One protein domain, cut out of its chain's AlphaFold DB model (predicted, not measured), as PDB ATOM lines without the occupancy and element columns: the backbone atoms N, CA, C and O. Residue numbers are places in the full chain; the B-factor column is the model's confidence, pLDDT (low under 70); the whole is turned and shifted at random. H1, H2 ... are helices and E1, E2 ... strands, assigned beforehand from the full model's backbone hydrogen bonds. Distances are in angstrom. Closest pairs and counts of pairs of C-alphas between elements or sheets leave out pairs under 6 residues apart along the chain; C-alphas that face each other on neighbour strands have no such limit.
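What this domain is: This is residues 148 to 262 and 294 to 357 of the 531 residues of the protein "Peptide ABC transporter substrate-binding protein" of Leptospiraceae bacterium (UniProt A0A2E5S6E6). A twisted sheet of six strands has helices over both faces, with H1 in its curl and H2 on one face, H5 and H6 on the other: three layers. Beyond edge strand E6 the helical hairpin H8 and H9 extends the body, H8 beside E6 and H9 farther out. The printed part has 179 residues, in the order H1 E1 H2 H3 E2 H4 E3 H5 E4 H6 E5 E6 H7 H8 H9; its class is mixed, helices and strands. The mixed sheet runs E2 E1 E3 E4 E5 E6. The whole is compact, with a radius of gyration of the C-alphas of 17.4 A, yet elongated, spanning 55 by 31 by 30 A.

Where its parts are: Look first for the strands: E1 at residues 163 to 168, 16.9 A long, E2 at 190 to 195, 16.3 A, E3 at 215 to 218, E4 at 242 to 245, E5 at 257 to 261 and E6 at 295 to 299. Find C-alpha 148 at (276.135, 235.833, 371.295), where H1 begins and runs to residue 157. H2 is residues 171 to 181, H3 184 to 187, H4 202 to 208, H5 226 to 238, 18.4 A long, H6 248 to 253 and H7 301 to 306. From C-alpha 313 at (285.972, 246.456, 388.125), H8 runs 30.1 A to residue 333; H9, residues 337 to 350, runs 20.3 A to C-alpha 350 at (281.944, 258.709, 382.598).

How they stand to each other: Start at E2 and E1, parallel, with N 164 and O 190 2.8 A apart. E1 and E3 are parallel (N 165 and O 215, 2.9 A), as are E3 and E4 (N 216 and O 242, 2.8 A) and E4 and E5 (N 259 and O 245, 3.0 A). E5 and E6 are antiparallel, with N 258 and O 298 2.8 A apart. Three strand-helix-strand units, parallel neighbour strands joined through helices, are E1, H2 H3, E2; E3, H5, E4; and E4, H6, E5; a split one, with E1 between its strands, is E2, H4, E3. Each crossover is right-handed. The sheet curls round H1, which touches H3 (closest C-alphas Phe 151 and His 187, 6.5 A). H2 runs along E1, 8.0 A over the sheet; H6, on the opposite face, runs along E5 at 7.8 A. H3, H4 and H7 only graze the sheet. H4 touches H5 (C-alphas of Phe 202 and Asn 228, 6.9 A) at a shallow tilt of 24 degrees, the same way. H8 stands at the sheet's level, its closest C-alphas to E6 being Ala 319 and Thr 298, 5.4 A. H8 and H9 touch (Gly 328 and Ala 340, 4.6 A) at a shallow tilt of 22 degrees, opposite ways; H9 is not on the sheet. Each O i to N i+4 pair is within hydrogen-bond range in H1, H4, H5, H7 and H8; H2 has 5 of 7, H9 9 of 10, and H6 0 of 2 but 3 of 3 O i to N i+3 pairs, while H3 is too short for such a pair.

The domain as a whole: The two C-alphas farthest apart, those of Ala 199 and Asn 338, are 55.7 A apart. Residues 263 to 293 are not printed, and C-alphas 262 and 294 stand 5.8 A apart across this cut, between E5 and E6. Of the links that are printed whole, none is long. The mean pLDDT of the printed part is 93.1; look at Ala 199 for the one printed residue under 70.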
ATOM      1  N   GLU A 148     274.747 235.343 371.352       93.50
ATOM      2  CA  GLU A 148     276.135 235.833 371.295       93.50
ATOM      3  C   GLU A 148     276.441 236.882 372.380       93.50
ATOM      4  O   GLU A 148     277.491 236.869 373.027       93.50
ATOM      5  N   ARG A 149     275.491 237.795 372.631       94.69
ATOM      6  CA  ARG A 149     275.655 238.868 373.618       94.69
ATOM      7  C   ARG A 149     275.739 238.319 375.041       94.69
ATOM      8  O   ARG A 149     276.498 238.859 375.854       94.69
ATOM      9  N   PHE A 150     274.976 237.267 375.326       96.00
ATOM     10  CA  PHE A 150     275.013 236.554 376.598       96.00
ATOM     11  C   PHE A 150     276.323 235.796 376.749       96.00
ATOM     12  O   PHE A 150     276.981 235.971 377.764       96.00
ATOM     13  N   PHE A 151     276.763 235.067 375.725       97.06
ATOM     14  CA  PHE A 151     278.014 234.303 375.758       97.06
ATOM     15  C   PHE A 151     279.243 235.182 375.944       97.06
ATOM     16  O   PHE A 151     280.085 234.907 376.796       97.06
ATOM     17  N   LYS A 152     279.320 236.300 375.217       96.06
ATOM     18  CA  LYS A 152     280.397 237.270 375.414       96.06
ATOM     19  C   LYS A 152     280.406 237.814 376.842       96.06
ATOM     20  O   LYS A 152     281.460 237.868 377.465       96.06
ATOM     21  N   THR A 153     279.239 238.186 377.367       96.19
ATOM     22  CA  THR A 153     279.130 238.713 378.737       96.19
ATOM     23  C   THR A 153     279.429 237.630 379.776       96.19
ATOM     24  O   THR A 153     280.082 237.925 380.769       96.19
ATOM     25  N   LEU A 154     279.042 236.375 379.527       97.25
ATOM     26  CA  LEU A 154     279.404 235.231 380.358       97.25
ATOM     27  C   LEU A 154     280.918 235.114 380.460       97.25
ATOM     28  O   LEU A 154     281.422 235.068 381.566       97.25
ATOM     29  N   LYS A 155     281.663 235.177 379.350       96.50
ATOM     30  CA  LYS A 155     283.135 235.124 379.400       96.50
ATOM     31  C   LYS A 155     283.778 236.322 380.109       96.50
ATOM     32  O   LYS A 155     284.905 236.200 380.575       96.50
ATOM     33  N   GLU A 156     283.101 237.469 380.181       95.75
ATOM     34  CA  GLU A 156     283.564 238.636 380.946       95.75
ATOM     35  C   GLU A 156     283.270 238.508 382.457       95.75
ATOM     36  O   GLU A 156     284.012 239.065 383.268       95.75
ATOM     37  N   VAL A 157     282.188 237.811 382.828       95.88
ATOM     38  CA  VAL A 157     281.714 237.620 384.214       95.88
ATOM     39  C   VAL A 157     282.312 236.364 384.856       95.88
ATOM     40  O   VAL A 157     282.768 236.414 385.992       95.88
ATOM     41  N   ASP A 158     282.326 235.264 384.111       95.44
ATOM     42  CA  ASP A 158     282.854 233.944 384.446       95.44
ATOM     43  C   ASP A 158     283.755 233.450 383.290       95.44
ATOM     44  O   ASP A 158     283.326 232.749 382.360       95.44
ATOM     45  N   PRO A 159     285.045 233.833 383.306       94.88
ATOM     46  CA  PRO A 159     286.000 233.421 382.284       94.88
ATOM     47  C   PRO A 159     286.276 231.912 382.264       94.88
ATOM     48  O   PRO A 159     286.808 231.417 381.265       94.88
ATOM     49  N   SER A 160     285.926 231.172 383.321       94.12
ATOM     50  CA  SER A 160     286.105 229.719 383.408       94.12
ATOM     51  C   SER A 160     284.973 228.922 382.773       94.12
ATOM     52  O   SER A 160     285.249 227.816 382.319       94.12
ATOM     53  N   ALA A 161     283.760 229.478 382.666       96.75
ATOM     54  CA  ALA A 161     282.601 228.764 382.131       96.75
ATOM     55  C   ALA A 161     282.858 228.146 380.746       96.75
ATOM     56  O   ALA A 161     283.399 228.808 379.847       96.75
ATOM     57  N   ARG A 162     282.452 226.883 380.579       97.38
ATOM     58  CA  ARG A 162     282.550 226.098 379.339       97.38
ATOM     59  C   ARG A 162     281.218 225.450 378.982       97.38
ATOM     60  O   ARG A 162     280.854 225.479 377.816       97.38
ATOM     61  N   TYR A 163     280.493 224.892 379.945       98.06
ATOM     62  CA  TYR A 163     279.256 224.148 379.705       98.06
ATOM     63  C   TYR A 163     278.031 224.997 380.042       98.06
ATOM     64  O   TYR A 163     277.830 225.395 381.191       98.06
ATOM     65  N   VAL A 164     277.204 225.272 379.037       98.25
ATOM     66  CA  VAL A 164     275.996 226.089 379.167       98.25
ATOM     67  C   VAL A 164     274.776 225.221 378.893       98.25
ATOM     68  O   VAL A 164     274.764 224.438 377.951       98.25
ATOM     69  N   TYR A 165     273.723 225.384 379.683       97.75
ATOM     70  CA  TYR A 165     272.466 224.663 379.498       97.75
ATOM     71  C   TYR A 165     271.307 225.633 379.282       97.75
ATOM     72  O   TYR A 165     271.234 226.685 379.918       97.75
ATOM     73  N   SER A 166     270.381 225.278 378.392       97.00
ATOM     74  CA  SER A 166     269.144 226.030 378.163       97.00
ATOM     75  C   SER A 166     267.969 225.071 378.065       97.00
ATOM     76  O   SER A 166     267.953 224.207 377.193       97.00
ATOM     77  N   PHE A 167     266.949 225.252 378.900       96.00
ATOM     78  CA  PHE A 167     265.714 224.472 378.812       96.00
ATOM     79  C   PHE A 167     264.648 225.209 378.002       96.00
ATOM     80  O   PHE A 167     264.570 226.442 378.045       96.00
ATOM     81  N   TYR A 168     263.817 224.461 377.282       95.12
ATOM     82  CA  TYR A 168     262.679 224.999 376.541       95.12
ATOM     83  C   TYR A 168     261.502 224.016 376.533       95.12
ATOM     84  O   TYR A 168     261.697 222.803 376.610       95.12
ATOM     85  N   SER A 169     260.281 224.537 376.403       93.81
ATOM     86  CA  SER A 169     259.046 223.742 376.279       93.81
ATOM     87  C   SER A 169     258.257 224.050 375.002       93.81
ATOM     88  O   SER A 169     257.360 223.301 374.619       93.81
ATOM     89  N   THR A 170     258.605 225.135 374.305       91.50
ATOM     90  CA  THR A 170     257.894 225.615 373.114       91.50
ATOM     91  C   THR A 170     258.771 225.606 371.866       91.50
ATOM     92  O   THR A 170     260.001 225.641 371.947       91.50
ATOM     93  N   ASP A 171     258.146 225.641 370.685       89.56
ATOM     94  CA  ASP A 171     258.867 225.830 369.419       89.56
ATOM     95  C   ASP A 171     259.669 227.140 369.411       89.56
ATOM     96  O   ASP A 171     260.803 227.165 368.945       89.56
ATOM     97  N   GLN A 172     259.124 228.226 369.972       84.38
ATOM     98  CA  GLN A 172     259.834 229.504 370.071       84.38
ATOM     99  C   GLN A 172     261.060 229.404 370.986       84.38
ATOM    100  O   GLN A 172     262.138 229.873 370.616       84.38
ATOM    101  N   GLY A 173     260.906 228.778 372.156       89.88
ATOM    102  CA  GLY A 173     262.010 228.512 373.072       89.88
ATOM    103  C   GLY A 173     263.087 227.647 372.417       89.88
ATOM    104  O   GLY A 173     264.271 227.953 372.546       89.88
ATOM    105  N   ARG A 174     262.689 226.638 371.626       92.12
ATOM    106  CA  ARG A 174     263.612 225.814 370.833       92.12
ATOM    107  C   ARG A 174     264.429 226.658 369.864       92.12
ATOM    108  O   ARG A 174     265.645 226.525 369.851       92.12
ATOM    109  N   GLU A 175     263.788 227.502 369.055       89.94
ATOM    110  CA  GLU A 175     264.503 228.352 368.092       89.94
ATOM    111  C   GLU A 175     265.493 229.290 368.804       89.94
ATOM    112  O   GLU A 175     266.642 229.415 368.382       89.94
ATOM    113  N   ALA A 176     265.081 229.902 369.918       87.75
ATOM    114  CA  ALA A 176     265.940 230.787 370.705       87.75
ATOM    115  C   ALA A 176     267.128 230.050 371.351       87.75
ATOM    116  O   ALA A 176     268.238 230.587 371.375       87.75
ATOM    117  N   ALA A 177     266.911 228.832 371.856       91.75
ATOM    118  CA  ALA A 177     267.950 228.018 372.479       91.75
ATOM    119  C   ALA A 177     268.935 227.485 371.429       91.75
ATOM    120  O   ALA A 177     270.142 227.687 371.551       91.75
ATOM    121  N   LYS A 178     268.424 226.894 370.342       92.62
ATOM    122  CA  LYS A 178     269.245 226.326 369.261       92.62
ATOM    123  C   LYS A 178     270.021 227.371 368.472       92.62
ATOM    124  O   LYS A 178     271.106 227.075 367.985       92.62
ATOM    125  N   ALA A 179     269.534 228.610 368.382       90.94
ATOM    126  CA  ALA A 179     270.330 229.709 367.836       90.94
ATOM    127  C   ALA A 179     271.661 229.898 368.592       90.94
ATOM    128  O   ALA A 179     272.649 230.317 367.994       90.94
ATOM    129  N   GLY A 180     271.699 229.575 369.891       89.06
ATOM    130  CA  GLY A 180     272.919 229.592 370.692       89.06
ATOM    131  C   GLY A 180     273.893 228.461 370.346       89.06
ATOM    132  O   GLY A 180     275.092 228.708 370.310       89.06
ATOM    133  N   GLU A 181     273.404 227.265 370.009       90.69
ATOM    134  CA  GLU A 181     274.245 226.102 369.654       90.69
ATOM    135  C   GLU A 181     275.066 226.338 368.376       90.69
ATOM    136  O   GLU A 181     276.096 225.715 368.162       90.69
ATOM    137  N   PHE A 182     274.643 227.257 367.503       89.75
ATOM    138  CA  PHE A 182     275.431 227.630 366.322       89.75
ATOM    139  C   PHE A 182     276.586 228.598 366.630       89.75
ATOM    140  O   PHE A 182     277.445 228.821 365.772       89.75
ATOM    141  N   LEU A 183     276.590 229.214 367.816       91.94
ATOM    142  CA  LEU A 183     277.494 230.306 368.189       91.94
ATOM    143  C   LEU A 183     278.395 229.965 369.381       91.94
ATOM    144  O   LEU A 183     279.448 230.579 369.539       91.94
ATOM    145  N   ASP A 184     278.013 229.002 370.214       95.12
ATOM    146  CA  ASP A 184     278.695 228.624 371.456       95.12
ATOM    147  C   ASP A 184     280.206 228.368 371.283       95.12
ATOM    148  O   ASP A 184     281.025 228.980 371.980       95.12
ATOM    149  N   LEU A 185     280.598 227.567 370.290       95.81
ATOM    150  CA  LEU A 185     281.979 227.169 370.029       95.81
ATOM    151  C   LEU A 185     282.855 228.367 369.658       95.81
ATOM    152  O   LEU A 185     284.036 228.397 370.008       95.81
ATOM    153  N   GLN A 186     282.283 229.387 369.008       95.81
ATOM    154  CA  GLN A 186     282.995 230.629 368.677       95.81
ATOM    155  C   GLN A 186     283.391 231.415 369.937       95.81
ATOM    156  O   GLN A 186     284.325 232.218 369.901       95.81
ATOM    157  N   HIS A 187     282.722 231.150 371.062       96.19
ATOM    158  CA  HIS A 187     282.993 231.745 372.369       96.19
ATOM    159  C   HIS A 187     283.641 230.770 373.363       96.19
ATOM    160  O   HIS A 187     283.803 231.112 374.536       96.19
ATOM    161  N   GLY A 188     284.048 229.577 372.909       96.44
ATOM    162  CA  GLY A 188     284.650 228.550 373.763       96.44
ATOM    163  C   GLY A 188     283.665 227.923 374.750       96.44
ATOM    164  O   GLY A 188     284.078 227.498 375.831       96.44
ATOM    165  N   LEU A 189     282.382 227.903 374.388       98.25
ATOM    166  CA  LEU A 189     281.290 227.317 375.154       98.25
ATOM    167  C   LEU A 189     280.744 226.078 374.436       98.25
ATOM    168  O   LEU A 189     280.911 225.927 373.229       98.25
ATOM    169  N   LEU A 190     280.088 225.213 375.199       97.62
ATOM    170  CA  LEU A 190     279.298 224.077 374.748       97.62
ATOM    171  C   LEU A 190     277.891 224.266 375.311       97.62
ATOM    172  O   LEU A 190     277.680 224.057 376.508       97.62
ATOM    173  N   LEU A 191     276.966 224.730 374.474       97.50
ATOM    174  CA  LEU A 191     275.561 224.878 374.822       97.50
ATOM    175  C   LEU A 191     274.817 223.570 374.540       97.50
ATOM    176  O   LEU A 191     274.871 223.049 373.431       97.50
ATOM    177  N   GLU A 192     274.050 223.097 375.517       96.56
ATOM    178  CA  GLU A 192     273.084 222.013 375.341       96.56
ATOM    179  C   GLU A 192     271.653 222.551 375.523       96.56
ATOM    180  O   GLU A 192     271.271 222.999 376.613       96.56
ATOM    181  N   ALA A 193     270.853 222.536 374.448       95.62
ATOM    182  CA  ALA A 193     269.441 222.905 374.496       95.62
ATOM    183  C   ALA A 193     268.557 221.682 374.805       95.62
ATOM    184  O   ALA A 193     268.379 220.791 373.973       95.62
ATOM    185  N   ILE A 194     267.947 221.656 375.992       94.81
ATOM    186  CA  ILE A 194     267.138 220.533 376.479       94.81
ATOM    187  C   ILE A 194     265.646 220.839 376.320       94.81
ATOM    188  O   ILE A 194     265.117 221.787 376.904       94.81
ATOM    189  N   SER A 195     264.953 219.987 375.562       94.38
ATOM    190  CA  SER A 195     263.491 220.003 375.476       94.38
ATOM    191  C   SER A 195     262.886 219.390 376.729       94.38
ATOM    192  O   SER A 195     263.248 218.274 377.096       94.38
ATOM    193  N   LEU A 196     261.903 220.060 377.322       91.81
ATOM    194  CA  LEU A 196     261.066 219.489 378.371       91.81
ATOM    195  C   LEU A 196     259.683 219.194 377.813       91.81
ATOM    196  O   LEU A 196     258.977 220.089 377.349       91.81
ATOM    197  N   GLY A 197     259.334 217.908 377.811       79.06
ATOM    198  CA  GLY A 197     257.990 217.455 377.481       79.06
ATOM    199  C   GLY A 197     257.037 217.610 378.665       79.06
ATOM    200  O   GLY A 197     257.432 217.954 379.773       79.06
ATOM    201  N   THR A 198     255.766 217.280 378.452       70.81
ATOM    202  CA  THR A 198     254.717 217.353 379.486       70.81
ATOM    203  C   THR A 198     254.875 216.339 380.627       70.81
ATOM    204  O   THR A 198     254.206 216.477 381.645       70.81
ATOM    205  N   ALA A 199     255.717 215.315 380.457       63.78
ATOM    206  CA  ALA A 199     255.932 214.243 381.432       63.78
ATOM    207  C   ALA A 199     257.201 214.420 382.287       63.78
ATOM    208  O   ALA A 199     257.360 213.705 383.275       63.78
ATOM    209  N   ASP A 200     258.100 215.338 381.919       74.31
ATOM    210  CA  ASP A 200     259.326 215.609 382.672       74.31
ATOM    211  C   ASP A 200     259.076 216.722 383.693       74.31
ATOM    212  O   ASP A 200     258.632 217.813 383.333       74.31
ATOM    213  N   SER A 201     259.407 216.483 384.967       86.12
ATOM    214  CA  SER A 201     259.476 217.580 385.933       86.12
ATOM    215  C   SER A 201     260.744 218.406 385.688       86.12
ATOM    216  O   SER A 201     261.810 217.872 385.355       86.12
ATOM    217  N   PHE A 202     260.652 219.725 385.860       90.50
ATOM    218  CA  PHE A 202     261.798 220.618 385.674       90.50
ATOM    219  C   PHE A 202     262.942 220.306 386.653       90.50
ATOM    220  O   PHE A 202     264.116 220.363 386.293       90.50
ATOM    221  N   GLN A 203     262.595 219.897 387.874       90.75
ATOM    222  CA  GLN A 203     263.542 219.513 388.921       90.75
ATOM    223  C   GLN A 203     264.344 218.263 388.541       90.75
ATOM    224  O   GLN A 203     265.569 218.267 388.650       90.75
ATOM    225  N   ASP A 204     263.683 217.222 388.020       90.75
ATOM    226  CA  ASP A 204     264.368 215.997 387.584       90.75
ATOM    227  C   ASP A 204     265.333 216.268 386.427       90.75
ATOM    228  O   ASP A 204     266.358 215.597 386.283       90.75
ATOM    229  N   ALA A 205     265.005 217.236 385.570       92.69
ATOM    230  CA  ALA A 205     265.882 217.652 384.485       92.69
ATOM    231  C   ALA A 205     267.133 218.382 385.005       92.69
ATOM    232  O   ALA A 205     268.227 218.133 384.498       92.69
ATOM    233  N   LEU A 206     266.999 219.221 386.039       93.75
ATOM    234  CA  LEU A 206     268.131 219.885 386.697       93.75
ATOM    235  C   LEU A 206     269.049 218.885 387.414       93.75
ATOM    236  O   LEU A 206     270.267 218.934 387.240       93.75
ATOM    237  N   GLU A 207     268.488 217.931 388.157       91.62
ATOM    238  CA  GLU A 207     269.288 216.923 388.868       91.62
ATOM    239  C   GLU A 207     270.090 216.022 387.909       91.62
ATOM    240  O   GLU A 207     271.231 215.665 388.206       91.62
ATOM    241  N   ARG A 208     269.566 215.720 386.710       92.38
ATOM    242  CA  ARG A 208     270.280 214.937 385.677       92.38
ATOM    243  C   ARG A 208     271.583 215.584 385.193       92.38
ATOM    244  O   ARG A 208     272.496 214.870 384.772       92.38
ATOM    245  N   ILE A 209     271.671 216.912 385.233       93.75
ATOM    246  CA  ILE A 209     272.828 217.685 384.748       93.75
ATOM    247  C   ILE A 209     273.691 218.245 385.885       93.75
ATOM    248  O   ILE A 209     274.629 219.009 385.646       93.75
ATOM    249  N   LYS A 210     273.399 217.863 387.131       93.25
ATOM    250  CA  LYS A 210     274.151 218.295 388.307       93.25
ATOM    251  C   LYS A 210     275.641 217.985 388.163       93.25
ATOM    252  O   LYS A 210     276.034 216.889 387.766       93.25
ATOM    253  N   GLY A 211     276.469 218.982 388.472       93.50
ATOM    254  CA  GLY A 211     277.926 218.909 388.329       93.50
ATOM    255  C   GLY A 211     278.448 218.992 386.889       93.50
ATOM    256  O   GLY A 211     279.646 218.816 386.692       93.50
ATOM    257  N   ARG A 212     277.585 219.235 385.887       95.69
ATOM    258  CA  ARG A 212     277.988 219.399 384.475       95.69
ATOM    259  C   ARG A 212     277.853 220.822 383.947       95.69
ATOM    260  O   ARG A 212     278.499 221.143 382.959       95.69
ATOM    261  N   ALA A 213     276.985 221.635 384.542       96.44
ATOM    262  CA  ALA A 213     276.694 222.984 384.073       96.44
ATOM    263  C   ALA A 213     277.585 224.016 384.772       96.44
ATOM    264  O   ALA A 213     277.637 224.039 385.997       96.44
ATOM    265  N   ASP A 214     278.202 224.905 383.994       96.81
ATOM    266  CA  ASP A 214     278.862 226.114 384.503       96.81
ATOM    267  C   ASP A 214     277.920 227.324 384.423       96.81
ATOM    268  O   ASP A 214     277.997 228.254 385.227       96.81
ATOM    269  N   ALA A 215     276.991 227.315 383.460       97.75
ATOM    270  CA  ALA A 215     276.000 228.367 383.309       97.75
ATOM    271  C   ALA A 215     274.646 227.872 382.782       97.75
ATOM    272  O   ALA A 215     274.548 226.887 382.051       97.75
ATOM    273  N   PHE A 216     273.600 228.636 383.089       97.81
ATOM    274  CA  PHE A 216     272.275 228.515 382.498       97.81
ATOM    275  C   PHE A 216     271.955 229.733 381.634       97.81
ATOM    276  O   PHE A 216     272.095 230.875 382.076       97.81
ATOM    277  N   TYR A 217     271.481 229.489 380.414       97.38
ATOM    278  CA  TYR A 217     270.922 230.503 379.528       97.38
ATOM    279  C   TYR A 217     269.398 230.388 379.517       97.38
ATOM    280  O   TYR A 217     268.840 229.460 378.937       97.38
ATOM    281  N   MET A 218     268.710 231.330 380.166       96.06
ATOM    282  CA  MET A 218     267.250 231.370 380.135       96.06
ATOM    283  C   MET A 218     266.753 232.005 378.839       96.06
ATOM    284  O   MET A 218     266.883 233.218 378.636       96.06
ATOM    285  N   VAL A 219     266.114 231.200 377.997       92.56
ATOM    286  CA  VAL A 219     265.342 231.687 376.849       92.56
ATOM    287  C   VAL A 219     263.956 232.174 377.272       92.56
ATOM    288  O   VAL A 219     263.465 231.869 378.360       92.56
ATOM    289  N   ALA A 220     263.302 232.949 376.407       87.81
ATOM    290  CA  ALA A 220     261.905 233.312 376.596       87.81
ATOM    291  C   ALA A 220     261.016 232.074 376.390       87.81
ATOM    292  O   ALA A 220     260.747 231.690 375.254       87.81
ATOM    293  N   ASP A 221     260.586 231.454 377.487       90.69
ATOM    294  CA  ASP A 221     259.746 230.258 377.468       90.69
ATOM    295  C   ASP A 221     258.834 230.222 378.716       90.69
ATOM    296  O   ASP A 221     259.305 230.563 379.807       90.69
ATOM    297  N   PRO A 222     257.547 229.833 378.591       90.69
ATOM    298  CA  PRO A 222     256.615 229.734 379.720       90.69
ATOM    299  C   PRO A 222     257.052 228.776 380.831       90.69
ATOM    300  O   PRO A 222     256.570 228.903 381.951       90.69
ATOM    301  N   LEU A 223     257.971 227.850 380.534       92.25
ATOM    302  CA  LEU A 223     258.584 226.956 381.511       92.25
ATOM    303  C   LEU A 223     259.133 227.704 382.732       92.25
ATOM    304  O   LEU A 223     259.048 227.197 383.847       92.25
ATOM    305  N   TYR A 224     259.699 228.896 382.539       93.12
ATOM    306  CA  TYR A 224     260.311 229.688 383.606       93.12
ATOM    307  C   TYR A 224     259.280 230.543 384.351       93.12
ATOM    308  O   TYR A 224     259.455 231.754 384.519       93.12
ATOM    309  N   ASP A 225     258.192 229.915 384.790       92.00
ATOM    310  CA  ASP A 225     257.262 230.535 385.721       92.00
ATOM    311  C   ASP A 225     257.933 230.835 387.076       92.00
ATOM    312  O   ASP A 225     259.121 230.581 387.301       92.00
ATOM    313  N   ARG A 226     257.175 231.431 388.002       92.38
ATOM    314  CA  ARG A 226     257.710 231.837 389.308       92.38
ATOM    315  C   ARG A 226     258.323 230.663 390.075       92.38
ATOM    316  O   ARG A 226     259.357 230.856 390.711       92.38
ATOM    317  N   GLU A 227     257.674 229.508 390.056       92.56
ATOM    318  CA  GLU A 227     258.069 228.340 390.838       92.56
ATOM    319  C   GLU A 227     259.323 227.697 390.236       92.56
ATOM    320  O   GLU A 227     260.342 227.557 390.917       92.56
ATOM    321  N   ASN A 228     259.310 227.426 388.932       94.50
ATOM    322  CA  ASN A 228     260.458 226.865 388.228       94.50
ATOM    323  C   ASN A 228     261.668 227.803 388.265       94.50
ATOM    324  O   ASN A 228     262.792 227.349 388.479       94.50
ATOM    325  N   PHE A 229     261.470 229.118 388.135       96.00
ATOM    326  CA  PHE A 229     262.565 230.074 388.297       96.00
ATOM    327  C   PHE A 229     263.176 230.025 389.705       96.00
ATOM    328  O   PHE A 229     264.398 230.073 389.836       96.00
ATOM    329  N   GLN A 230     262.358 229.913 390.758       94.19
ATOM    330  CA  GLN A 230     262.859 229.791 392.130       94.19
ATOM    331  C   GLN A 230     263.688 228.516 392.312       94.19
ATOM    332  O   GLN A 230     264.778 228.592 392.883       94.19
ATOM    333  N   PHE A 231     263.231 227.382 391.774       94.38
ATOM    334  CA  PHE A 231     264.003 226.136 391.794       94.38
ATOM    335  C   PHE A 231     265.324 226.261 391.033       94.38
ATOM    336  O   PHE A 231     266.372 225.932 391.584       94.38
ATOM    337  N   LEU A 232     265.299 226.804 389.813       96.06
ATOM    338  CA  LEU A 232     266.503 227.034 389.014       96.06
ATOM    339  C   LEU A 232     267.494 227.950 389.731       96.06
ATOM    340  O   LEU A 232     268.683 227.658 389.782       96.06
ATOM    341  N   SER A 233     267.004 229.050 390.300       95.44
ATOM    342  CA  SER A 233     267.814 230.015 391.037       95.44
ATOM    343  C   SER A 233     268.440 229.403 392.291       95.44
ATOM    344  O   SER A 233     269.588 229.715 392.606       95.44
ATOM    345  N   ALA A 234     267.710 228.571 393.038       93.69
ATOM    346  CA  ALA A 234     268.248 227.887 394.212       93.69
ATOM    347  C   ALA A 234     269.313 226.862 393.803       93.69
ATOM    348  O   ALA A 234     270.439 226.919 394.295       93.69
ATOM    349  N   PHE A 235     269.001 226.017 392.817       94.94
ATOM    350  CA  PHE A 235     269.925 225.025 392.273       94.94
ATOM    351  C   PHE A 235     271.209 225.674 391.736       94.94
ATOM    352  O   PHE A 235     272.315 225.241 392.057       94.94
ATOM    353  N   ALA A 236     271.081 226.756 390.966       95.19
ATOM    354  CA  ALA A 236     272.217 227.494 390.429       95.19
ATOM    355  C   ALA A 236     273.067 228.146 391.532       95.19
ATOM    356  O   ALA A 236     274.291 228.194 391.427       95.19
ATOM    357  N   LYS A 237     272.440 228.594 392.626       92.31
ATOM    358  CA  LYS A 237     273.152 229.168 393.770       92.31
ATOM    359  C   LYS A 237     273.962 228.105 394.501       92.31
ATOM    360  O   LYS A 237     275.147 228.302 394.742       92.31
ATOM    361  N   GLU A 238     273.323 226.989 394.837       91.81
ATOM    362  CA  GLU A 238     273.918 225.892 395.608       91.81
ATOM    363  C   GLU A 238     275.082 225.215 394.881       91.81
ATOM    364  O   GLU A 238     276.003 224.719 395.527       91.81
ATOM    365  N   ASN A 239     275.056 225.216 393.547       93.06
ATOM    366  CA  ASN A 239     276.063 224.558 392.718       93.06
ATOM    367  C   ASN A 239     277.042 225.542 392.047       93.06
ATOM    368  O   ASN A 239     277.849 225.109 391.231       93.06
ATOM    369  N   GLY A 240     276.986 226.845 392.360       92.81
ATOM    370  CA  GLY A 240     277.907 227.843 391.794       92.81
ATOM    371  C   GLY A 240     277.746 228.086 390.284       92.81
ATOM    372  O   GLY A 240     278.723 228.389 389.612       92.81
ATOM    373  N   ILE A 241     276.533 227.938 389.741       95.75
ATOM    374  CA  ILE A 241     276.243 227.982 388.296       95.75
ATOM    375  C   ILE A 241     275.774 229.378 387.878       95.75
ATOM    376  O   ILE A 241     274.747 229.863 388.351       95.75
ATOM    377  N   THR A 242     276.445 230.017 386.923       97.00
ATOM    378  CA  THR A 242     276.052 231.352 386.449       97.00
ATOM    379  C   THR A 242     274.674 231.329 385.768       97.00
ATOM    380  O   THR A 242     274.499 230.713 384.722       97.00
ATOM    381  N   LEU A 243     273.683 232.045 386.308       97.19
ATOM    382  CA  LEU A 243     272.326 232.112 385.751       97.19
ATOM    383  C   LEU A 243     272.120 233.405 384.947       97.19
ATOM    384  O   LEU A 243     272.092 234.503 385.509       97.19
ATOM    385  N   MET A 244     271.959 233.273 383.629       97.38
ATOM    386  CA  MET A 244     271.803 234.380 382.683       97.38
ATOM    387  C   MET A 244     270.350 234.533 382.236       97.38
ATOM    388  O   MET A 244     269.693 233.548 381.902       97.38
ATOM    389  N   THR A 245     269.858 235.771 382.151       95.94
ATOM    390  CA  THR A 245     268.460 236.032 381.773       95.94
ATOM    391  C   THR A 245     268.265 237.269 380.896       95.94
ATOM    392  O   THR A 245     268.938 238.287 381.057       95.94
ATOM    393  N   GLY A 246     267.283 237.219 379.994       93.00
ATOM    394  CA  GLY A 246     266.799 238.393 379.259       93.00
ATOM    395  C   GLY A 246     265.969 239.374 380.098       93.00
ATOM    396  O   GLY A 246     265.611 240.447 379.616       93.00
ATOM    397  N   TYR A 247     265.648 239.019 381.350       90.50
ATOM    398  CA  TYR A 247     264.682 239.734 382.184       90.50
ATOM    399  C   TYR A 247     265.351 240.344 383.428       90.50
ATOM    400  O   TYR A 247     265.551 239.652 384.429       90.50
ATOM    401  N   PRO A 248     265.645 241.659 383.444       88.69
ATOM    402  CA  PRO A 248     266.336 242.311 384.560       88.69
ATOM    403  C   PRO A 248     265.640 242.161 385.917       88.69
ATOM    404  O   PRO A 248     266.298 242.165 386.956       88.69
ATOM    405  N   ALA A 249     264.311 242.019 385.931       89.50
ATOM    406  CA  ALA A 249     263.549 241.791 387.157       89.50
ATOM    407  C   ALA A 249     263.963 240.489 387.868       89.50
ATOM    408  O   ALA A 249     264.022 240.463 389.096       89.50
ATOM    409  N   LEU A 250     264.322 239.448 387.110       94.25
ATOM    410  CA  LEU A 250     264.747 238.156 387.648       94.25
ATOM    411  C   LEU A 250     266.148 238.206 388.272       94.25
ATOM    412  O   LEU A 250     266.452 237.424 389.165       94.25
ATOM    413  N   VAL A 251     266.987 239.179 387.901       95.12
ATOM    414  CA  VAL A 251     268.312 239.374 388.520       95.12
ATOM    415  C   VAL A 251     268.181 239.721 390.000       95.12
ATOM    416  O   VAL A 251     268.879 239.160 390.841       95.12
ATOM    417  N   LYS A 252     267.211 240.577 390.347       90.44
ATOM    418  CA  LYS A 252     266.894 240.884 391.751       90.44
ATOM    419  C   LYS A 252     266.323 239.684 392.508       90.44
ATOM    420  O   LYS A 252     266.399 239.662 393.731       90.44
ATOM    421  N   LEU A 253     265.740 238.725 391.791       91.81
ATOM    422  CA  LEU A 253     265.094 237.542 392.356       91.81
ATOM    423  C   LEU A 253     266.010 236.312 392.406       91.81
ATOM    424  O   LEU A 253     265.622 235.331 393.028       91.81
ATOM    425  N   GLY A 254     267.209 236.371 391.811       92.81
ATOM    426  CA  GLY A 254     268.222 235.322 391.948       92.81
ATOM    427  C   GLY A 254     268.936 234.874 390.670       92.81
ATOM    428  O   GLY A 254     269.683 233.908 390.717       92.81
ATOM    429  N   ALA A 255     268.781 235.562 389.535       96.62
ATOM    430  CA  ALA A 255     269.705 235.372 388.411       96.62
ATOM    431  C   ALA A 255     271.041 236.098 388.664       96.62
ATOM    432  O   ALA A 255     271.051 237.192 389.236       96.62
ATOM    433  N   THR A 256     272.159 235.526 388.204       96.81
ATOM    434  CA  THR A 256     273.499 236.119 388.348       96.81
ATOM    435  C   THR A 256     273.582 237.444 387.603       96.81
ATOM    436  O   THR A 256     273.948 238.466 388.185       96.81
ATOM    437  N   PHE A 257     273.194 237.461 386.326       97.56
ATOM    438  CA  PHE A 257     273.112 238.693 385.552       97.56
ATOM    439  C   PHE A 257     272.011 238.642 384.498       97.56
ATOM    440  O   PHE A 257     271.542 237.581 384.084       97.56
ATOM    441  N   GLY A 258     271.614 239.824 384.042       96.62
ATOM    442  CA  GLY A 258     270.628 239.989 382.994       96.62
ATOM    443  C   GLY A 258     271.074 240.980 381.937       96.62
ATOM    444  O   GLY A 258     271.727 241.984 382.237       96.62
ATOM    445  N   ILE A 259     270.700 240.692 380.695       95.75
ATOM    446  CA  ILE A 259     270.914 241.575 379.554       95.75
ATOM    447  C   ILE A 259     269.554 241.866 378.945       95.75
ATOM    448  O   ILE A 259     268.866 240.954 378.502       95.75
ATOM    449  N   SER A 260     269.181 243.138 378.906       93.31
ATOM    450  CA  SER A 260     267.962 243.592 378.238       93.31
ATOM    451  C   SER A 260     268.299 244.613 377.164       93.31
ATOM    452  O   SER A 260     269.392 245.193 377.180       93.31
ATOM    453  N   PRO A 261     267.385 244.867 376.216       93.19
ATOM    454  CA  PRO A 261     267.556 245.981 375.305       93.19
ATOM    455  C   PRO A 261     267.615 247.283 376.102       93.19
ATOM    456  O   PRO A 261     267.010 247.402 377.172       93.19
ATOM    457  N   ASP A 262     268.345 248.262 375.583       92.94
ATOM    458  CA  ASP A 262     268.191 249.635 376.046       92.94
ATOM    459  C   ASP A 262     266.952 250.225 375.361       92.94
ATOM    460  O   ASP A 262     266.989 250.592 374.184       92.94
ATOM    461  N   GLN A 294     272.396 248.354 371.269       87.81
ATOM    462  CA  GLN A 294     272.751 248.671 372.649       87.81
ATOM    463  C   GLN A 294     271.902 247.861 373.627       87.81
ATOM    464  O   GLN A 294     270.723 247.599 373.397       87.81
ATOM    465  N   THR A 295     272.537 247.446 374.720       92.25
ATOM    466  CA  THR A 295     271.935 246.603 375.755       92.25
ATOM    467  C   THR A 295     272.300 247.124 377.131       92.25
ATOM    468  O   THR A 295     273.422 247.589 377.355       92.25
ATOM    469  N   THR A 296     271.365 246.982 378.055       92.62
ATOM    470  CA  THR A 296     271.545 247.261 379.475       92.62
ATOM    471  C   THR A 296     272.019 245.993 380.173       92.62
ATOM    472  O   THR A 296     271.575 244.891 379.852       92.62
ATOM    473  N   PHE A 297     272.938 246.141 381.125       95.25
ATOM    474  CA  PHE A 297     273.493 245.038 381.905       95.25
ATOM    475  C   PHE A 297     273.120 245.200 383.375       95.25
ATOM    476  O   PHE A 297     273.386 246.242 383.967       95.25
ATOM    477  N   THR A 298     272.510 244.174 383.960       96.06
ATOM    478  CA  THR A 298     272.170 244.133 385.386       96.06
ATOM    479  C   THR A 298     272.911 242.975 386.028       96.06
ATOM    480  O   THR A 298     272.883 241.874 385.492       96.06
ATOM    481  N   LEU A 299     273.539 243.207 387.177       96.50
ATOM    482  CA  LEU A 299     274.307 242.203 387.908       96.50
ATOM    483  C   LEU A 299     273.762 242.066 389.327       96.50
ATOM    484  O   LEU A 299     273.488 243.071 389.985       96.50
ATOM    485  N   ASN A 300     273.655 240.833 389.812       95.38
ATOM    486  CA  ASN A 300     273.445 240.557 391.223       95.38
ATOM    487  C   ASN A 300     274.801 240.289 391.890       95.38
ATOM    488  O   ASN A 300     275.271 239.158 391.948       95.38
ATOM    489  N   GLU A 301     275.448 241.344 392.391       91.75
ATOM    490  CA  GLU A 301     276.784 241.248 393.002       91.75
ATOM    491  C   GLU A 301     276.817 240.390 394.273       91.75
ATOM    492  O   GLU A 301     277.855 239.826 394.613       91.75
ATOM    493  N   GLY A 302     275.709 240.319 395.016       88.81
ATOM    494  CA  GLY A 302     275.601 239.426 396.171       88.81
ATOM    495  C   GLY A 302     275.608 237.971 395.722       88.81
ATOM    496  O   GLY A 302     276.435 237.190 396.171       88.81
ATOM    497  N   TYR A 303     274.747 237.651 394.760       88.69
ATOM    498  CA  TYR A 303     274.627 236.307 394.210       88.69
ATOM    499  C   TYR A 303     275.909 235.850 393.508       88.69
ATOM    500  O   TYR A 303     276.388 234.758 393.775       88.69
ATOM    501  N   ALA A 304     276.533 236.711 392.700       89.69
ATOM    502  CA  ALA A 304     277.808 236.400 392.060       89.69
ATOM    503  C   ALA A 304     278.922 236.094 393.083       89.69
ATOM    504  O   ALA A 304     279.699 235.163 392.888       89.69
ATOM    505  N   ARG A 305     278.976 236.829 394.206       88.50
ATOM    506  CA  ARG A 305     279.925 236.542 395.296       88.50
ATOM    507  C   ARG A 305     279.614 235.238 396.018       88.50
ATOM    508  O   ARG A 305     280.544 234.495 396.311       88.50
ATOM    509  N   ASP A 306     278.338 234.948 396.274       86.12
ATOM    510  CA  ASP A 306     277.906 233.677 396.873       86.12
ATOM    511  C   ASP A 306     278.284 232.474 395.984       86.12
ATOM    512  O   ASP A 306     278.521 231.385 396.497       86.12
ATOM    513  N   GLN A 307     278.387 232.681 394.667       85.75
ATOM    514  CA  GLN A 307     278.858 231.696 393.684       85.75
ATOM    515  C   GLN A 307     280.388 231.608 393.571       85.75
ATOM    516  O   GLN A 307     280.899 230.798 392.804       85.75
ATOM    517  N   GLY A 308     281.133 232.439 394.306       86.31
ATOM    518  CA  GLY A 308     282.594 232.487 394.238       86.31
ATOM    519  C   GLY A 308     283.154 233.211 393.008       86.31
ATOM    520  O   GLY A 308     284.342 233.080 392.728       86.31
ATOM    521  N   LEU A 309     282.339 233.983 392.278       90.50
ATOM    522  CA  LEU A 309     282.788 234.714 391.091       90.50
ATOM    523  C   LEU A 309     283.580 235.977 391.465       90.50
ATOM    524  O   LEU A 309     283.111 236.843 392.213       90.50
ATOM    525  N   GLU A 310     284.761 236.131 390.865       90.75
ATOM    526  CA  GLU A 310     285.581 237.341 390.969       90.75
ATOM    527  C   GLU A 310     285.180 238.372 389.906       90.75
ATOM    528  O   GLU A 310     285.689 238.403 388.785       90.75
ATOM    529  N   ILE A 311     284.248 239.257 390.263       92.81
ATOM    530  CA  ILE A 311     283.742 240.262 389.325       92.81
ATOM    531  C   ILE A 311     284.757 241.394 389.123       92.81
ATOM    532  O   ILE A 311     285.086 242.136 390.050       92.81
ATOM    533  N   SER A 312     285.189 241.580 387.875       93.31
ATOM    534  CA  SER A 312     286.101 242.662 387.497       93.31
ATOM    535  C   SER A 312     285.504 244.059 387.725       93.31
ATOM    536  O   SER A 312     284.296 244.288 387.604       93.31
ATOM    537  N   THR A 313     286.372 245.045 387.962       93.56
ATOM    538  CA  THR A 313     285.972 246.456 388.125       93.56
ATOM    539  C   THR A 313     285.258 247.013 386.891       93.56
ATOM    540  O   THR A 313     284.374 247.858 387.021       93.56
ATOM    541  N   ALA A 314     285.595 246.526 385.693       93.00
ATOM    542  CA  ALA A 314     284.932 246.914 384.452       93.00
ATOM    543  C   ALA A 314     283.466 246.449 384.412       93.00
ATOM    544  O   ALA A 314     282.587 247.225 384.034       93.00
ATOM    545  N   ILE A 315     283.188 245.215 384.847       94.50
ATOM    546  CA  ILE A 315     281.825 244.676 384.928       94.50
ATOM    547  C   ILE A 315     281.011 245.378 386.020       94.50
ATOM    548  O   ILE A 315     279.860 245.748 385.776       94.50
ATOM    549  N   GLN A 316     281.614 245.640 387.183       93.44
ATOM    550  CA  GLN A 316     280.980 246.425 388.249       93.44
ATOM    551  C   GLN A 316     280.610 247.831 387.764       93.44
ATOM    552  O   GLN A 316     279.482 248.280 387.947       93.44
ATOM    553  N   GLU A 317     281.527 248.523 387.081       93.38
ATOM    554  CA  GLU A 317     281.258 249.863 386.552       93.38
ATOM    555  C   GLU A 317     280.162 249.839 385.478       93.38
ATOM    556  O   GLU A 317     279.285 250.708 385.480       93.38
ATOM    557  N   ARG A 318     280.148 248.825 384.601       92.88
ATOM    558  CA  ARG A 318     279.081 248.623 383.607       92.88
ATOM    559  C   ARG A 318     277.714 248.450 384.282       92.88
ATOM    560  O   ARG A 318     276.760 249.118 383.881       92.88
ATOM    561  N   ALA A 319     277.620 247.614 385.319       94.25
ATOM    562  CA  ALA A 319     276.390 247.427 386.097       94.25
ATOM    563  C   ALA A 319     275.977 248.710 386.838       94.25
ATOM    564  O   ALA A 319     274.804 249.088 386.833       94.25
ATOM    565  N   ARG A 320     276.941 249.432 387.421       94.44
ATOM    566  CA  ARG A 320     276.703 250.696 388.128       94.44
ATOM    567  C   ARG A 320     276.148 251.776 387.199       94.44
ATOM    568  O   ARG A 320     275.222 252.488 387.583       94.44
ATOM    569  N   LEU A 321     276.693 251.910 385.987       94.50
ATOM    570  CA  LEU A 321     276.195 252.860 384.987       94.50
ATOM    571  C   LEU A 321     274.772 252.512 384.537       94.50
ATOM    572  O   LEU A 321     273.936 253.409 384.463       94.50
ATOM    573  N   ALA A 322     274.473 251.230 384.317       92.88
ATOM    574  CA  ALA A 322     273.116 250.771 384.023       92.88
ATOM    575  C   ALA A 322     272.137 251.060 385.178       92.88
ATOM    576  O   ALA A 322     271.026 251.538 384.948       92.88
ATOM    577  N   GLY A 323     272.559 250.848 386.428       93.06
ATOM    578  CA  GLY A 323     271.766 251.183 387.613       93.06
ATOM    579  C   GLY A 323     271.503 252.685 387.755       93.06
ATOM    580  O   GLY A 323     270.377 253.089 388.043       93.06
ATOM    581  N   LEU A 324     272.513 253.525 387.497       95.44
ATOM    582  CA  LEU A 324     272.331 254.978 387.442       95.44
ATOM    583  C   LEU A 324     271.387 255.389 386.316       95.44
ATOM    584  O   LEU A 324     270.570 256.278 386.524       95.44
ATOM    585  N   MET A 325     271.490 254.759 385.144       93.75
ATOM    586  CA  MET A 325     270.596 255.038 384.024       93.75
ATOM    587  C   MET A 325     269.145 254.790 384.433       93.75
ATOM    588  O   MET A 325     268.323 255.695 384.315       93.75
ATOM    589  N   LYS A 326     268.862 253.621 385.019       90.94
ATOM    590  CA  LYS A 326     267.537 253.287 385.546       90.94
ATOM    591  C   LYS A 326     267.047 254.302 386.582       90.94
ATOM    592  O   LYS A 326     265.957 254.834 386.435       90.94
ATOM    593  N   LEU A 327     267.875 254.643 387.572       94.00
ATOM    594  CA  LEU A 327     267.526 255.658 388.573       94.00
ATOM    595  C   LEU A 327     267.221 257.024 387.934       94.00
ATOM    596  O   LEU A 327     266.319 257.728 388.375       94.00
ATOM    597  N   GLY A 328     267.979 257.421 386.911       94.44
ATOM    598  CA  GLY A 328     267.739 258.660 386.174       94.44
ATOM    599  C   GLY A 328     266.385 258.662 385.464       94.44
ATOM    600  O   GLY A 328     265.688 259.676 385.509       94.44
ATOM    601  N   VAL A 329     266.013 257.535 384.850       90.69
ATOM    602  CA  VAL A 329     264.713 257.330 384.191       90.69
ATOM    603  C   VAL A 329     263.572 257.346 385.207       90.69
ATOM    604  O   VAL A 329     262.613 258.084 385.008       90.69
ATOM    605  N   ASP A 330     263.706 256.628 386.325       89.69
ATOM    606  CA  ASP A 330     262.703 256.604 387.401       89.69
ATOM    607  C   ASP A 330     262.477 258.021 387.972       89.69
ATOM    608  O   ASP A 330     261.355 258.487 388.140       89.69
ATOM    609  N   LEU A 331     263.551 258.786 388.199       94.06
ATOM    610  CA  LEU A 331     263.434 260.182 388.635       94.06
ATOM    611  C   LEU A 331     262.796 261.084 387.569       94.06
ATOM    612  O   LEU A 331     262.166 262.083 387.915       94.06
ATOM    613  N   TYR A 332     262.994 260.790 386.285       90.50
ATOM    614  CA  TYR A 332     262.375 261.539 385.196       90.50
ATOM    615  C   TYR A 332     260.868 261.276 385.115       90.50
ATOM    616  O   TYR A 332     260.105 262.236 384.979       90.50
ATOM    617  N   SER A 333     260.440 260.015 385.233       85.69
ATOM    618  CA  SER A 333     259.021 259.636 385.217       85.69
ATOM    619  C   SER A 333     258.268 260.164 386.443       85.69
ATOM    620  O   SER A 333     257.122 260.582 386.323       85.69
ATOM    621  N   GLU A 334     258.937 260.266 387.594       89.69
ATOM    622  CA  GLU A 334     258.421 260.917 388.809       89.69
ATOM    623  C   GLU A 334     258.446 262.464 388.759       89.69
ATOM    624  O   GLU A 334     258.241 263.122 389.780       89.69
ATOM    625  N   ASP A 335     258.757 263.066 387.607       91.19
ATOM    626  CA  ASP A 335     258.883 264.517 387.399       91.19
ATOM    627  C   ASP A 335     259.949 265.213 388.279       91.19
ATOM    628  O   ASP A 335     260.002 266.438 388.418       91.19
ATOM    629  N   LYS A 336     260.900 264.453 388.835       95.75
ATOM    630  CA  LYS A 336     262.043 264.963 389.618       95.75
ATOM    631  C   LYS A 336     263.180 265.415 388.698       95.75
ATOM    632  O   LYS A 336     264.339 265.009 388.840       95.75
ATOM    633  N   LEU A 337     262.857 266.322 387.776       94.94
ATOM    634  CA  LEU A 337     263.694 266.723 386.639       94.94
ATOM    635  C   LEU A 337     265.117 267.161 387.026       94.94
ATOM    636  O   LEU A 337     266.092 266.745 386.402       94.94
ATOM    637  N   ASN A 338     265.276 267.964 388.083       96.31
ATOM    638  CA  ASN A 338     266.602 268.429 388.516       96.31
ATOM    639  C   ASN A 338     267.498 267.290 389.026       96.31
ATOM    640  O   ASN A 338     268.712 267.315 388.808       96.31
ATOM    641  N   SER A 339     266.915 266.304 389.710       97.62
ATOM    642  CA  SER A 339     267.637 265.129 390.207       97.62
ATOM    643  C   SER A 339     267.992 264.200 389.053       97.62
ATOM    644  O   SER A 339     269.159 263.835 388.913       97.62
ATOM    645  N   ALA A 340     267.026 263.917 388.174       96.75
ATOM    646  CA  ALA A 340     267.242 263.143 386.956       96.75
ATOM    647  C   ALA A 340     268.379 263.741 386.106       96.75
ATOM    648  O   ALA A 340     269.325 263.041 385.745       96.75
ATOM    649  N   ARG A 341     268.375 265.067 385.887       96.38
ATOM    650  CA  ARG A 341     269.428 265.765 385.128       96.38
ATOM    651  C   ARG A 341     270.821 265.515 385.703       96.38
ATOM    652  O   ARG A 341     271.734 265.201 384.947       96.38
ATOM    653  N   LYS A 342     270.986 265.629 387.026       97.50
ATOM    654  CA  LYS A 342     272.277 265.390 387.695       97.50
ATOM    655  C   LYS A 342     272.765 263.954 387.498       97.50
ATOM    656  O   LYS A 342     273.962 263.746 387.321       97.50
ATOM    657  N   ILE A 343     271.855 262.978 387.519       98.00
ATOM    658  CA  ILE A 343     272.190 261.572 387.274       98.00
ATOM    659  C   ILE A 343     272.678 261.382 385.835       98.00
ATOM    660  O   ILE A 343     273.771 260.854 385.633       98.00
ATOM    661  N   PHE A 344     271.951 261.894 384.838       96.69
ATOM    662  CA  PHE A 344     272.375 261.802 383.437       96.69
ATOM    663  C   PHE A 344     273.682 262.559 383.159       96.69
ATOM    664  O   PHE A 344     274.538 262.065 382.429       96.69
ATOM    665  N   GLU A 345     273.908 263.718 383.783       95.81
ATOM    666  CA  GLU A 345     275.193 264.432 383.718       95.81
ATOM    667  C   GLU A 345     276.343 263.623 384.340       95.81
ATOM    668  O   GLU A 345     277.456 263.617 383.806       95.81
ATOM    669  N   ALA A 346     276.087 262.911 385.442       97.19
ATOM    670  CA  ALA A 346     277.072 262.035 386.067       97.19
ATOM    671  C   ALA A 346     277.422 260.836 385.172       97.19
ATOM    672  O   ALA A 346     278.604 260.490 385.072       97.19
ATOM    673  N   ILE A 347     276.432 260.251 384.489       96.56
ATOM    674  CA  ILE A 347     276.642 259.208 383.472       96.56
ATOM    675  C   ILE A 347     277.497 259.769 382.333       96.56
ATOM    676  O   ILE A 347     278.559 259.224 382.053       96.56
ATOM    677  N   LEU A 348     277.120 260.915 381.757       95.75
ATOM    678  CA  LEU A 348     277.826 261.540 380.628       95.75
ATOM    679  C   LEU A 348     279.258 261.987 380.957       95.75
ATOM    680  O   LEU A 348     280.093 262.130 380.064       95.75
ATOM    681  N   LYS A 349     279.578 262.205 382.237       96.06
ATOM    682  CA  LYS A 349     280.956 262.454 382.683       96.06
ATOM    683  C   LYS A 349     281.838 261.204 382.555       96.06
ATOM    684  O   LYS A 349     283.045 261.350 382.363       96.06
ATOM    685  N   ARG A 350     281.258 260.009 382.695       94.56
ATOM    686  CA  ARG A 350     281.944 258.709 382.598       94.56
ATOM    687  C   ARG A 350     281.875 258.128 381.187       94.56
ATOM    688  O   ARG A 350     282.893 257.680 380.678       94.56
ATOM    689  N   ASP A 351     280.711 258.215 380.559       93.25
ATOM    690  CA  ASP A 351     280.435 257.757 379.203       93.25
ATOM    691  C   ASP A 351     279.834 258.906 378.385       93.25
ATOM    692  O   ASP A 351     278.623 259.129 378.356       93.25
ATOM    693  N   LYS A 352     280.709 259.675 377.725       92.94
ATOM    694  CA  LYS A 352     280.311 260.845 376.926       92.94
ATOM    695  C   LYS A 352     279.448 260.473 375.723       92.94
ATOM    696  O   LYS A 352     278.705 261.334 375.249       92.94
ATOM    697  N   GLU A 353     279.543 259.233 375.247       91.19
ATOM    698  CA  GLU A 353     278.833 258.735 374.066       91.19
ATOM    699  C   GLU A 353     277.522 258.024 374.405       91.19
ATOM    700  O   GLU A 353     276.829 257.552 373.502       91.19
ATOM    701  N   ASN A 354     277.125 258.015 375.682       92.69
ATOM    702  CA  ASN A 354     275.845 257.470 376.102       92.69
ATOM    703  C   ASN A 354     274.679 258.254 375.474       92.69
ATOM    704  O   ASN A 354     274.319 259.350 375.921       92.69
ATOM    705  N   ARG A 355     274.095 257.694 374.410       91.25
ATOM    706  CA  ARG A 355     273.030 258.348 373.640       91.25
ATOM    707  C   ARG A 355     271.778 258.566 374.479       91.25
ATOM    708  O   ARG A 355     271.265 259.680 374.502       91.25
ATOM    709  N   ALA A 356     271.341 257.549 375.217       92.00
ATOM    710  CA  ALA A 356     270.136 257.622 376.032       92.00
ATOM    711  C   ALA A 356     270.245 258.703 377.125       92.00
ATOM    712  O   ALA A 356     269.371 259.565 377.230       92.00
ATOM    713  N   ALA A 357     271.354 258.752 377.875       94.50
ATOM    714  CA  ALA A 357     271.573 259.790 378.885       94.50
ATOM    715  C   ALA A 357     271.629 261.204 378.275       94.50
ATOM    716  O   ALA A 357     271.127 262.163 378.868       94.50
TER     717      ALA A 357